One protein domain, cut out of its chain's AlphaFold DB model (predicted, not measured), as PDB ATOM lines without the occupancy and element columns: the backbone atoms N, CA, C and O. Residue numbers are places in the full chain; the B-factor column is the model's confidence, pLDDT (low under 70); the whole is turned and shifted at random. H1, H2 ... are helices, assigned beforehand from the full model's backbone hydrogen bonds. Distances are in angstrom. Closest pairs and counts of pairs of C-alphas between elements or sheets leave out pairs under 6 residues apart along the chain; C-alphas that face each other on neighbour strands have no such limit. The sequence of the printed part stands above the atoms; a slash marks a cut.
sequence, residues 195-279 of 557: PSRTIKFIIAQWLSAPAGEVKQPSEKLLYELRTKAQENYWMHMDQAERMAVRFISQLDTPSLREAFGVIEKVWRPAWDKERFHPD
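This is residues 195 to 279 of the 557 residues of an uncharacterized protein of Monosporascus sp. CRB-8-3 (UniProt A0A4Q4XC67). Look for a short helix, H1, in the middle of a cluster of crossed helices: the longest helix, H2, crosses it on one side, H4 crosses it on the other, and the end of H3 meets it on a third. The small H5 and the tail after it lie beyond this core. You have 85 residues with five named helices, H1 to H5 in chain order, and no named strand, an all-helix class. The whole is compact, with a radius of gyration of the C-alphas of 12.5 A, and spans 30 by 29 by 20 A.

Start at H2, residues 219 to 236; its residues 225 to 230 alone touch the hub H1, residues 196 to 207, closest at the C-alphas of Ile 199 and Ala 229, 6.0 A, about perpendicular at 76 degrees. H1 touches H4, residues 254 to 264, closest at C-alphas 204 and 259, 5.7 A, about perpendicular at 78 degrees. H1 touches H3, residues 239 to 249, closest at C-alphas 198 and 249, 5.3 A, about perpendicular at 86 degrees. H5, residues 269 to 272, touches no helix. In H1 to H4 every O i to N i+4 pair is within hydrogen-bond range; H5 is too short for one.

Find C-alpha 219 at (60.131, 49.280, 12.001); from there H2 runs 24.5 A to C-alpha 236. H1 begins at (46.148, 50.674, 19.111) and spans 16.3 A, H3 15.3 A, H4 15.2 A and H5 5.6 A, ending at (49.531, 55.903, 19.550).

The printed part has no cut. Its two farthest C-alphas, Ala 211 and Arg 275, are 38.1 A apart. The link from H1 to H2 is long; there, at residues 209 to 215, pLDDT is under 70.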
ATOM      1  N   PRO A 195      41.309  51.294  18.897       91.25
ATOM      2  CA  PRO A 195      42.422  51.281  19.838       91.25
ATOM      3  C   PRO A 195      43.689  50.705  19.202       91.25
ATOM      4  O   PRO A 195      43.629  49.719  18.460       91.25
ATOM      5  N   SER A 196      44.864  51.224  19.574       91.50
ATOM      6  CA  SER A 196      46.148  50.674  19.111       91.50
ATOM      7  C   SER A 196      46.291  49.183  19.402       91.50
ATOM      8  O   SER A 196      46.837  48.446  18.586       91.50
ATOM      9  N   ARG A 197      45.753  48.713  20.535       92.81
ATOM     10  CA  ARG A 197      45.731  47.289  20.898       92.81
ATOM     11  C   ARG A 197      45.011  46.431  19.851       92.81
ATOM     12  O   ARG A 197      45.492  45.358  19.509       92.81
ATOM     13  N   THR A 198      43.907  46.925  19.297       94.81
ATOM     14  CA  THR A 198      43.145  46.243  18.244       94.81
ATOM     15  C   THR A 198      43.926  46.193  16.933       94.81
ATOM     16  O   THR A 198      43.966  45.156  16.278       94.81
ATOM     17  N   ILE A 199      44.636  47.266  16.579       94.69
ATOM     18  CA  ILE A 199      45.527  47.261  15.410       94.69
ATOM     19  C   ILE A 199      46.697  46.286  15.603       94.69
ATOM     20  O   ILE A 199      46.976  45.486  14.710       94.69
ATOM     21  N   LYS A 200      47.337  46.280  16.781       93.12
ATOM     22  CA  LYS A 200      48.380  45.303  17.138       93.12
ATOM     23  C   LYS A 200      47.861  43.865  17.037       93.12
ATOM     24  O   LYS A 200      48.578  43.009  16.537       93.12
ATOM     25  N   PHE A 201      46.619  43.610  17.451       94.62
ATOM     26  CA  PHE A 201      45.964  42.305  17.311       94.62
ATOM     27  C   PHE A 201      45.840  41.858  15.852       94.62
ATOM     28  O   PHE A 201      46.261  40.752  15.527       94.62
ATOM     29  N   ILE A 202      45.356  42.722  14.959       94.75
ATOM     30  CA  ILE A 202      45.251  42.400  13.525       94.75
ATOM     31  C   ILE A 202      46.635  42.076  12.942       94.75
ATOM     32  O   ILE A 202      46.805  41.083  12.239       94.75
ATOM     33  N   ILE A 203      47.650  42.879  13.279       93.25
ATOM     34  CA  ILE A 203      49.031  42.639  12.839       93.25
ATOM     35  C   ILE A 203      49.560  41.310  13.392       93.25
ATOM     36  O   ILE A 203      50.170  40.543  12.652       93.25
ATOM     37  N   ALA A 204      49.319  41.020  14.673       90.56
ATOM     38  CA  ALA A 204      49.729  39.774  15.311       90.56
ATOM     39  C   ALA A 204      49.136  38.558  14.593       90.56
ATOM     40  O   ALA A 204      49.863  37.601  14.332       90.56
ATOM     41  N   GLN A 205      47.859  38.613  14.204       89.69
ATOM     42  CA  GLN A 205      47.228  37.555  13.412       89.69
ATOM     43  C   GLN A 205      47.917  37.362  12.056       89.69
ATOM     44  O   GLN A 205      48.109  36.229  11.629       89.69
ATOM     45  N   TRP A 206      48.339  38.440  11.391       90.00
ATOM     46  CA  TRP A 206      49.045  38.351  10.106       90.00
ATOM     47  C   TRP A 206      50.482  37.844  10.222       90.00
ATOM     48  O   TRP A 206      50.968  37.181   9.308       90.00
ATOM     49  N   LEU A 207      51.167  38.153  11.324       85.31
ATOM     50  CA  LEU A 207      52.517  37.651  11.594       85.31
ATOM     51  C   LEU A 207      52.512  36.193  12.080       85.31
ATOM     52  O   LEU A 207      53.511  35.495  11.923       85.31
ATOM     53  N   SER A 208      51.388  35.725  12.628       76.38
ATOM     54  CA  SER A 208      51.190  34.353  13.107       76.38
ATOM     55  C   SER A 208      50.749  33.430  11.959       76.38
ATOM     56  O   SER A 208      49.596  33.012  11.885       76.38
ATOM     57  N   ALA A 209      51.647  33.130  11.017       58.16
ATOM     58  CA  ALA A 209      51.401  32.117   9.982       58.16
ATOM     59  C   ALA A 209      51.433  30.678  10.573       58.16
ATOM     60  O   ALA A 209      52.065  30.471  11.609       58.16
ATOM     61  N   PRO A 210      50.819  29.652   9.936       51.41
ATOM     62  CA  PRO A 210      50.459  28.391  10.608       51.41
ATOM     63  C   PRO A 210      51.594  27.431  11.025       51.41
ATOM     64  O   PRO A 210      51.285  26.314  11.430       51.41
ATOM     65  N   ALA A 211      52.885  27.778  10.917       45.00
ATOM     66  CA  ALA A 211      53.971  26.818  11.184       45.00
ATOM     67  C   ALA A 211      55.367  27.430  11.464       45.00
ATOM     68  O   ALA A 211      56.366  26.913  10.965       45.00
ATOM     69  N   GLY A 212      55.497  28.514  12.238       52.06
ATOM     70  CA  GLY A 212      56.837  28.978  12.628       52.06
ATOM     71  C   GLY A 212      56.883  30.234  13.490       52.06
ATOM     72  O   GLY A 212      55.953  31.035  13.474       52.06
ATOM     73  N   GLU A 213      57.985  30.374  14.234       56.03
ATOM     74  CA  GLU A 213      58.310  31.487  15.137       56.03
ATOM     75  C   GLU A 213      57.922  32.862  14.566       56.03
ATOM     76  O   GLU A 213      58.248  33.198  13.422       56.03
ATOM     77  N   VAL A 214      57.270  33.689  15.392       60.28
ATOM     78  CA  VAL A 214      56.920  35.073  15.049       60.28
ATOM     79  C   VAL A 214      58.210  35.885  14.906       60.28
ATOM     80  O   VAL A 214      58.784  36.363  15.886       60.28
ATOM     81  N   LYS A 215      58.696  36.048  13.672       67.06
ATOM     82  CA  LYS A 215      59.867  36.890  13.392       67.06
ATOM     83  C   LYS A 215      59.551  38.346  13.728       67.06
ATOM     84  O   LYS A 215      58.540  38.889  13.286       67.06
ATOM     85  N   GLN A 216      60.455  38.993  14.463       79.25
ATOM     86  CA  GLN A 216      60.353  40.416  14.770       79.25
ATOM     87  C   GLN A 216      60.385  41.241  13.469       79.25
ATOM     88  O   GLN A 216      61.368  41.159  12.724       79.25
ATOM     89  N   PRO A 217      59.335  42.026  13.162       84.25
ATOM     90  CA  PRO A 217      59.316  42.852  11.963       84.25
ATOM     91  C   PRO A 217      60.285  44.031  12.109       84.25
ATOM     92  O   PRO A 217      60.537  44.518  13.210       84.25
ATOM     93  N   SER A 218      60.805  44.538  10.990       89.25
ATOM     94  CA  SER A 218      61.490  45.833  10.998       89.25
ATOM     95  C   SER A 218      60.495  46.960  11.285       89.25
ATOM     96  O   SER A 218      59.298  46.824  11.033       89.25
ATOM     97  N   GLU A 219      60.982  48.109  11.758       88.81
ATOM     98  CA  GLU A 219      60.131  49.280  12.001       88.81
ATOM     99  C   GLU A 219      59.362  49.712  10.745       88.81
ATOM    100  O   GLU A 219      58.160  49.968  10.807       88.81
ATOM    101  N   LYS A 220      60.043  49.724   9.592       89.19
ATOM    102  CA  LYS A 220      59.432  50.058   8.302       89.19
ATOM    103  C   LYS A 220      58.290  49.098   7.959       89.19
ATOM    104  O   LYS A 220      57.199  49.550   7.624       89.19
ATOM    105  N   LEU A 221      58.533  47.791   8.078       89.19
ATOM    106  CA  LEU A 221      57.513  46.777   7.809       89.19
ATOM    107  C   LEU A 221      56.332  46.911   8.779       89.19
ATOM    108  O   LEU A 221      55.182  46.810   8.367       89.19
ATOM    109  N   LEU A 222      56.596  47.171  10.061       90.88
ATOM    110  CA  LEU A 222      55.544  47.316  11.063       90.88
ATOM    111  C   LEU A 222      54.675  48.560  10.816       90.88
ATOM    112  O   LEU A 222      53.459  48.499  10.992       90.88
ATOM    113  N   TYR A 223      55.267  49.662  10.349       89.44
ATOM    114  CA  TYR A 223      54.530  50.855   9.929       89.44
ATOM    115  C   TYR A 223      53.621  50.589   8.712       89.44
ATOM    116  O   TYR A 223      52.459  51.006   8.689       89.44
ATOM    117  N   GLU A 224      54.118  49.843   7.720       88.50
ATOM    118  CA  GLU A 224      53.328  49.408   6.558       88.50
ATOM    119  C   GLU A 224      52.166  48.491   6.983       88.50
ATOM    120  O   GLU A 224      51.020  48.711   6.581       88.50
ATOM    121  N   LEU A 225      52.427  47.515   7.863       91.81
ATOM    122  CA  LEU A 225      51.403  46.622   8.415       91.81
ATOM    123  C   LEU A 225      50.360  47.379   9.244       91.81
ATOM    124  O   LEU A 225      49.177  47.081   9.124       91.81
ATOM    125  N   ARG A 226      50.761  48.387  10.029       91.94
ATOM    126  CA  ARG A 226      49.836  49.265  10.767       91.94
ATOM    127  C   ARG A 226      48.880  49.982   9.821       91.94
ATOM    128  O   ARG A 226      47.674  49.947  10.045       91.94
ATOM    129  N   THR A 227      49.410  50.593   8.765       89.88
ATOM    130  CA  THR A 227      48.598  51.300   7.760       89.88
ATOM    131  C   THR A 227      47.611  50.339   7.093       89.88
ATOM    132  O   THR A 227      46.419  50.625   7.030       89.88
ATOM    133  N   LYS A 228      48.077  49.148   6.691       91.81
ATOM    134  CA  LYS A 228      47.229  48.106   6.098       91.81
ATOM    135  C   LYS A 228      46.180  47.563   7.076       91.81
ATOM    136  O   LYS A 228      45.068  47.256   6.665       91.81
ATOM    137  N   ALA A 229      46.510  47.438   8.361       94.44
ATOM    138  CA  ALA A 229      45.579  46.998   9.399       94.44
ATOM    139  C   ALA A 229      44.467  48.028   9.636       94.44
ATOM    140  O   ALA A 229      43.311  47.634   9.762       94.44
ATOM    141  N   GLN A 230      44.790  49.326   9.627       94.25
ATOM    142  CA  GLN A 230      43.788  50.398   9.676       94.25
ATOM    143  C   GLN A 230      42.903  50.406   8.421       94.25
ATOM    144  O   GLN A 230      41.683  50.493   8.550       94.25
ATOM    145  N   GLU A 231      43.493  50.248   7.228       94.00
ATOM    146  CA  GLU A 231      42.740  50.089   5.976       94.00
ATOM    147  C   GLU A 231      41.761  48.917   6.087       94.00
ATOM    148  O   GLU A 231      40.566  49.093   5.884       94.00
ATOM    149  N   ASN A 232      42.249  47.737   6.477       95.31
ATOM    150  CA  ASN A 232      41.439  46.531   6.595       95.31
ATOM    151  C   ASN A 232      40.303  46.687   7.612       95.31
ATOM    152  O   ASN A 232      39.154  46.364   7.316       95.31
ATOM    153  N   TYR A 233      40.616  47.235   8.786       96.38
ATOM    154  CA  TYR A 233      39.645  47.458   9.850       96.38
ATOM    155  C   TYR A 233      38.507  48.385   9.406       96.38
ATOM    156  O   TYR A 233      37.332  48.087   9.623       96.38
ATOM    157  N   TRP A 234      38.821  49.507   8.757       95.12
ATOM    158  CA  TRP A 234      37.789  50.467   8.370       95.12
ATOM    159  C   TRP A 234      37.114  50.133   7.044       95.12
ATOM    160  O   TRP A 234      35.903  50.309   6.934       95.12
ATOM    161  N   MET A 235      37.857  49.676   6.040       93.81
ATOM    162  CA  MET A 235      37.372  49.583   4.658       93.81
ATOM    163  C   MET A 235      36.928  48.185   4.238       93.81
ATOM    164  O   MET A 235      36.200  48.071   3.255       93.81
ATOM    165  N   HIS A 236      37.353  47.137   4.945       94.31
ATOM    166  CA  HIS A 236      37.063  45.754   4.552       94.31
ATOM    167  C   HIS A 236      36.235  44.989   5.575       94.31
ATOM    168  O   HIS A 236      35.452  44.140   5.170       94.31
ATOM    169  N   MET A 237      36.363  45.311   6.864       96.31
ATOM    170  CA  MET A 237      35.486  44.739   7.881       96.31
ATOM    171  C   MET A 237      34.114  45.421   7.873       96.31
ATOM    172  O   MET A 237      34.006  46.635   7.661       96.31
ATOM    173  N   ASP A 238      33.062  44.677   8.182       94.94
ATOM    174  CA  ASP A 238      31.782  45.245   8.591       94.94
ATOM    175  C   ASP A 238      31.799  45.663  10.081       94.94
ATOM    176  O   ASP A 238      32.821  45.596  10.771       94.94
ATOM    177  N   GLN A 239      30.680  46.194  10.581       93.31
ATOM    178  CA  GLN A 239      30.592  46.645  11.973       93.31
ATOM    179  C   GLN A 239      30.659  45.479  12.975       93.31
ATOM    180  O   GLN A 239      31.261  45.623  14.039       93.31
ATOM    181  N   ALA A 240      30.074  44.325  12.650       94.75
ATOM    182  CA  ALA A 240      30.072  43.155  13.523       94.75
ATOM    183  C   ALA A 240      31.476  42.548  13.637       94.75
ATOM    184  O   ALA A 240      31.939  42.267  14.744       94.75
ATOM    185  N   GLU A 241      32.190  42.435  12.519       96.44
ATOM    186  CA  GLU A 241      33.587  42.008  12.467       96.44
ATOM    187  C   GLU A 241      34.485  42.954  13.270       96.44
ATOM    188  O   GLU A 241      35.286  42.504  14.094       96.44
ATOM    189  N   ARG A 242      34.309  44.274  13.113       96.31
ATOM    190  CA  ARG A 242      35.031  45.275  13.914       96.31
ATOM    191  C   ARG A 242      34.776  45.114  15.414       96.31
ATOM    192  O   ARG A 242      35.731  45.143  16.195       96.31
ATOM    193  N   MET A 243      33.521  44.922  15.832       94.50
ATOM    194  CA  MET A 243      33.168  44.677  17.238       94.50
ATOM    195  C   MET A 243      33.806  43.390  17.773       94.50
ATOM    196  O   MET A 243      34.380  43.398  18.864       94.50
ATOM    197  N   ALA A 244      33.765  42.304  16.998       95.38
ATOM    198  CA  ALA A 244      34.364  41.029  17.376       95.38
ATOM    199  C   ALA A 244      35.887  41.150  17.544       95.38
ATOM    200  O   ALA A 244      36.434  40.748  18.570       95.38
ATOM    201  N   VAL A 245      36.574  41.772  16.583       95.31
ATOM    202  CA  VAL A 245      38.028  41.985  16.637       95.31
ATOM    203  C   VAL A 245      38.412  42.880  17.816       95.31
ATOM    204  O   VAL A 245      39.389  42.590  18.510       95.31
ATOM    205  N   ARG A 246      37.626  43.924  18.117       95.00
ATOM    206  CA  ARG A 246      37.820  44.725  19.335       95.00
ATOM    207  C   ARG A 246      37.717  43.872  20.588       95.00
ATOM    208  O   ARG A 246      38.642  43.914  21.395       95.00
ATOM    209  N   PHE A 247      36.646  43.096  20.732       94.38
ATOM    210  CA  PHE A 247      36.425  42.247  21.900       94.38
ATOM    211  C   PHE A 247      37.571  41.248  22.098       94.38
ATOM    212  O   PHE A 247      38.187  41.212  23.161       94.38
ATOM    213  N   ILE A 248      37.929  40.505  21.046       93.38
ATOM    214  CA  ILE A 248      38.990  39.491  21.107       93.38
ATOM    215  C   ILE A 248      40.344  40.139  21.420       93.38
ATOM    216  O   ILE A 248      41.117  39.591  22.205       93.38
ATOM    217  N   SER A 249      40.622  41.333  20.881       93.38
ATOM    218  CA  SER A 249      41.881  42.040  21.150       93.38
ATOM    219  C   SER A 249      42.084  42.409  22.624       93.38
ATOM    220  O   SER A 249      43.219  42.650  23.032       93.38
ATOM    221  N   GLN A 250      41.020  42.442  23.435       92.00
ATOM    222  CA  GLN A 250      41.099  42.718  24.875       92.00
ATOM    223  C   GLN A 250      41.355  41.469  25.724       92.00
ATOM    224  O   GLN A 250      41.698  41.602  26.898       92.00
ATOM    225  N   LEU A 251      41.233  40.266  25.158       90.38
ATOM    226  CA  LEU A 251      41.493  39.032  25.894       90.38
ATOM    227  C   LEU A 251      42.986  38.923  26.243       90.38
ATOM    228  O   LEU A 251      43.856  39.227  25.421       90.38
ATOM    229  N   ASP A 252      43.288  38.475  27.462       86.81
ATOM    230  CA  ASP A 252      44.662  38.278  27.943       86.81
ATOM    231  C   ASP A 252      45.080  36.806  27.841       86.81
ATOM    232  O   ASP A 252      45.220  36.089  28.833       86.81
ATOM    233  N   THR A 253      45.233  36.308  26.614       86.88
ATOM    234  CA  THR A 253      45.695  34.933  26.387       86.88
ATOM    235  C   THR A 253      47.228  34.876  26.322       86.88
ATOM    236  O   THR A 253      47.869  35.839  25.889       86.88
ATOM    237  N   PRO A 254      47.869  33.759  26.725       85.69
ATOM    238  CA  PRO A 254      49.324  33.609  26.620       85.69
ATOM    239  C   PRO A 254      49.868  33.856  25.205       85.69
ATOM    240  O   PRO A 254      50.859  34.564  25.049       85.69
ATOM    241  N   SER A 255      49.176  33.352  24.178       82.75
ATOM    242  CA  SER A 255      49.562  33.533  22.774       82.75
ATOM    243  C   SER A 255      49.507  34.995  22.323       82.75
ATOM    244  O   SER A 255      50.389  35.454  21.600       82.75
ATOM    245  N   LEU A 256      48.510  35.762  22.780       83.81
ATOM    246  CA  LEU A 256      48.427  37.191  22.477       83.81
ATOM    247  C   LEU A 256      49.510  37.999  23.188       83.81
ATOM    248  O   LEU A 256      50.074  38.907  22.580       83.81
ATOM    249  N   ARG A 257      49.841  37.656  24.440       87.12
ATOM    250  CA  ARG A 257      50.946  38.300  25.168       87.12
ATOM    251  C   ARG A 257      52.282  38.107  24.459       87.12
ATOM    252  O   ARG A 257      53.033  39.067  24.319       87.12
ATOM    253  N   GLU A 258      52.553  36.900  23.972       86.62
ATOM    254  CA  GLU A 258      53.765  36.610  23.205       86.62
ATOM    255  C   GLU A 258      53.819  37.421  21.902       86.62
ATOM    256  O   GLU A 258      54.793  38.137  21.653       86.62
ATOM    257  N   ALA A 259      52.744  37.390  21.109       85.44
ATOM    258  CA  ALA A 259      52.687  38.114  19.844       85.44
ATOM    259  C   ALA A 259      52.800  39.639  20.033       85.44
ATOM    260  O   ALA A 259      53.498  40.318  19.273       85.44
ATOM    261  N   PHE A 260      52.170  40.193  21.074       89.69
ATOM    262  CA  PHE A 260      52.301  41.612  21.411       89.69
ATOM    263  C   PHE A 260      53.710  41.954  21.871       89.69
ATOM    264  O   PHE A 260      54.237  42.970  21.430       89.69
ATOM    265  N   GLY A 261      54.358  41.090  22.656       88.69
ATOM    266  CA  GLY A 261      55.748  41.279  23.064       88.69
ATOM    267  C   GLY A 261      56.709  41.423  21.878       88.69
ATOM    268  O   GLY A 261      57.670  42.189  21.955       88.69
ATOM    269  N   VAL A 262      56.447  40.749  20.753       88.25
ATOM    270  CA  VAL A 262      57.238  40.916  19.519       88.25
ATOM    271  C   VAL A 262      56.984  42.274  18.860       88.25
ATOM    272  O   VAL A 262      57.932  42.953  18.460       88.25
ATOM    273  N   ILE A 263      55.720  42.691  18.765       90.62
ATOM    274  CA  ILE A 263      55.329  43.970  18.155       90.62
ATOM    275  C   ILE A 263      55.823  45.155  18.997       90.62
ATOM    276  O   ILE A 263      56.344  46.129  18.456       90.62
ATOM    277  N   GLU A 264      55.699  45.082  20.323       91.31
ATOM    278  CA  GLU A 264      56.018  46.178  21.244       91.31
ATOM    279  C   GLU A 264      57.506  46.509  21.318       91.31
ATOM    280  O   GLU A 264      57.849  47.666  21.543       91.31
ATOM    281  N   LYS A 265      58.391  45.554  21.012       90.75
ATOM    282  CA  LYS A 265      59.834  45.818  20.865       90.75
ATOM    283  C   LYS A 265      60.161  46.829  19.761       90.75
ATOM    284  O   LYS A 265      61.250  47.392  19.759       90.75
ATOM    285  N   VAL A 266      59.252  47.021  18.803       91.56
ATOM    286  CA  VAL A 266      59.443  47.884  17.625       91.56
ATOM    287  C   VAL A 266      58.411  49.016  17.577       91.56
ATOM    288  O   VAL A 266      58.610  50.017  16.890       91.56
ATOM    289  N   TRP A 267      57.309  48.889  18.319       91.00
ATOM    290  CA  TRP A 267      56.233  49.871  18.357       91.00
ATOM    291  C   TRP A 267      56.703  51.203  18.946       91.00
ATOM    292  O   TRP A 267      57.142  51.274  20.094       91.00
ATOM    293  N   ARG A 268      56.561  52.294  18.186       89.12
ATOM    294  CA  ARG A 268      56.899  53.627  18.693       89.12
ATOM    295  C   ARG A 268      55.721  54.245  19.448       89.12
ATOM    296  O   ARG A 268      54.639  54.334  18.873       89.12
ATOM    297  N   PRO A 269      55.925  54.825  20.647       86.75
ATOM    298  CA  PRO A 269      54.861  55.524  21.382       86.75
ATOM    299  C   PRO A 269      54.212  56.680  20.604       86.75
ATOM    300  O   PRO A 269      53.071  57.055  20.858       86.75
ATOM    301  N   ALA A 270      54.930  57.270  19.642       86.19
ATOM    302  CA  ALA A 270      54.370  58.289  18.759       86.19
ATOM    303  C   ALA A 270      53.205  57.754  17.906       86.19
ATOM    304  O   ALA A 270      52.302  58.518  17.587       86.19
ATOM    305  N   TRP A 271      53.186  56.457  17.574       86.50
ATOM    306  CA  TRP A 271      52.153  55.837  16.736       86.50
ATOM    307  C   TRP A 271      50.788  55.722  17.417       86.50
ATOM    308  O   TRP A 271      49.784  55.543  16.723       86.50
ATOM    309  N   ASP A 272      50.754  55.854  18.744       84.88
ATOM    310  CA  ASP A 272      49.531  55.903  19.550       84.88
ATOM    311  C   ASP A 272      48.946  57.319  19.639       84.88
ATOM    312  O   ASP A 272      47.823  57.516  20.098       84.88
ATOM    313  N   LYS A 273      49.703  58.329  19.199       82.94
ATOM    314  CA  LYS A 273      49.294  59.731  19.234       82.94
ATOM    315  C   LYS A 273      48.772  60.142  17.863       82.94
ATOM    316  O   LYS A 273      49.537  60.305  16.914       82.94
ATOM    317  N   GLU A 274      47.473  60.403  17.792       76.50
ATOM    318  CA  GLU A 274      46.776  60.814  16.565       76.50
ATOM    319  C   GLU A 274      47.402  62.044  15.898       76.50
ATOM    320  O   GLU A 274      47.502  62.095  14.679       76.50
ATOM    321  N   ARG A 275      47.926  62.990  16.689       74.94
ATOM    322  CA  ARG A 275      48.644  64.166  16.173       74.94
ATOM    323  C   ARG A 275      49.814  63.806  15.250       74.94
ATOM    324  O   ARG A 275      50.102  64.558  14.327       74.94
ATOM    325  N   PHE A 276      50.520  62.713  15.532       74.31
ATOM    326  CA  PHE A 276      51.697  62.303  14.762       74.31
ATOM    327  C   PHE A 276      51.357  61.235  13.721       74.31
ATOM    328  O   PHE A 276      51.987  61.184  12.668       74.31
ATOM    329  N   HIS A 277      50.367  60.386  14.007       77.06
ATOM    330  CA  HIS A 277      49.979  59.277  13.139       77.06
ATOM    331  C   HIS A 277      48.458  59.080  13.132       77.06
ATOM    332  O   HIS A 277      47.965  58.110  13.723       77.06
ATOM    333  N   PRO A 278      47.712  59.977  12.468       82.25
ATOM    334  CA  PRO A 278      46.258  59.919  12.456       82.25
ATOM    335  C   PRO A 278      45.755  58.674  11.719       82.25
ATOM    336  O   PRO A 278      46.451  58.068  10.899       82.25
ATOM    337  N   ASP A 279      44.526  58.274  12.032       88.88
ATOM    338  CA  ASP A 279      43.833  57.206  11.319       88.88
ATOM    339  C   ASP A 279      43.168  57.767  10.058       88.88
ATOM    340  O   ASP A 279      42.003  58.171  10.054       88.88
TER     341      ASP A 279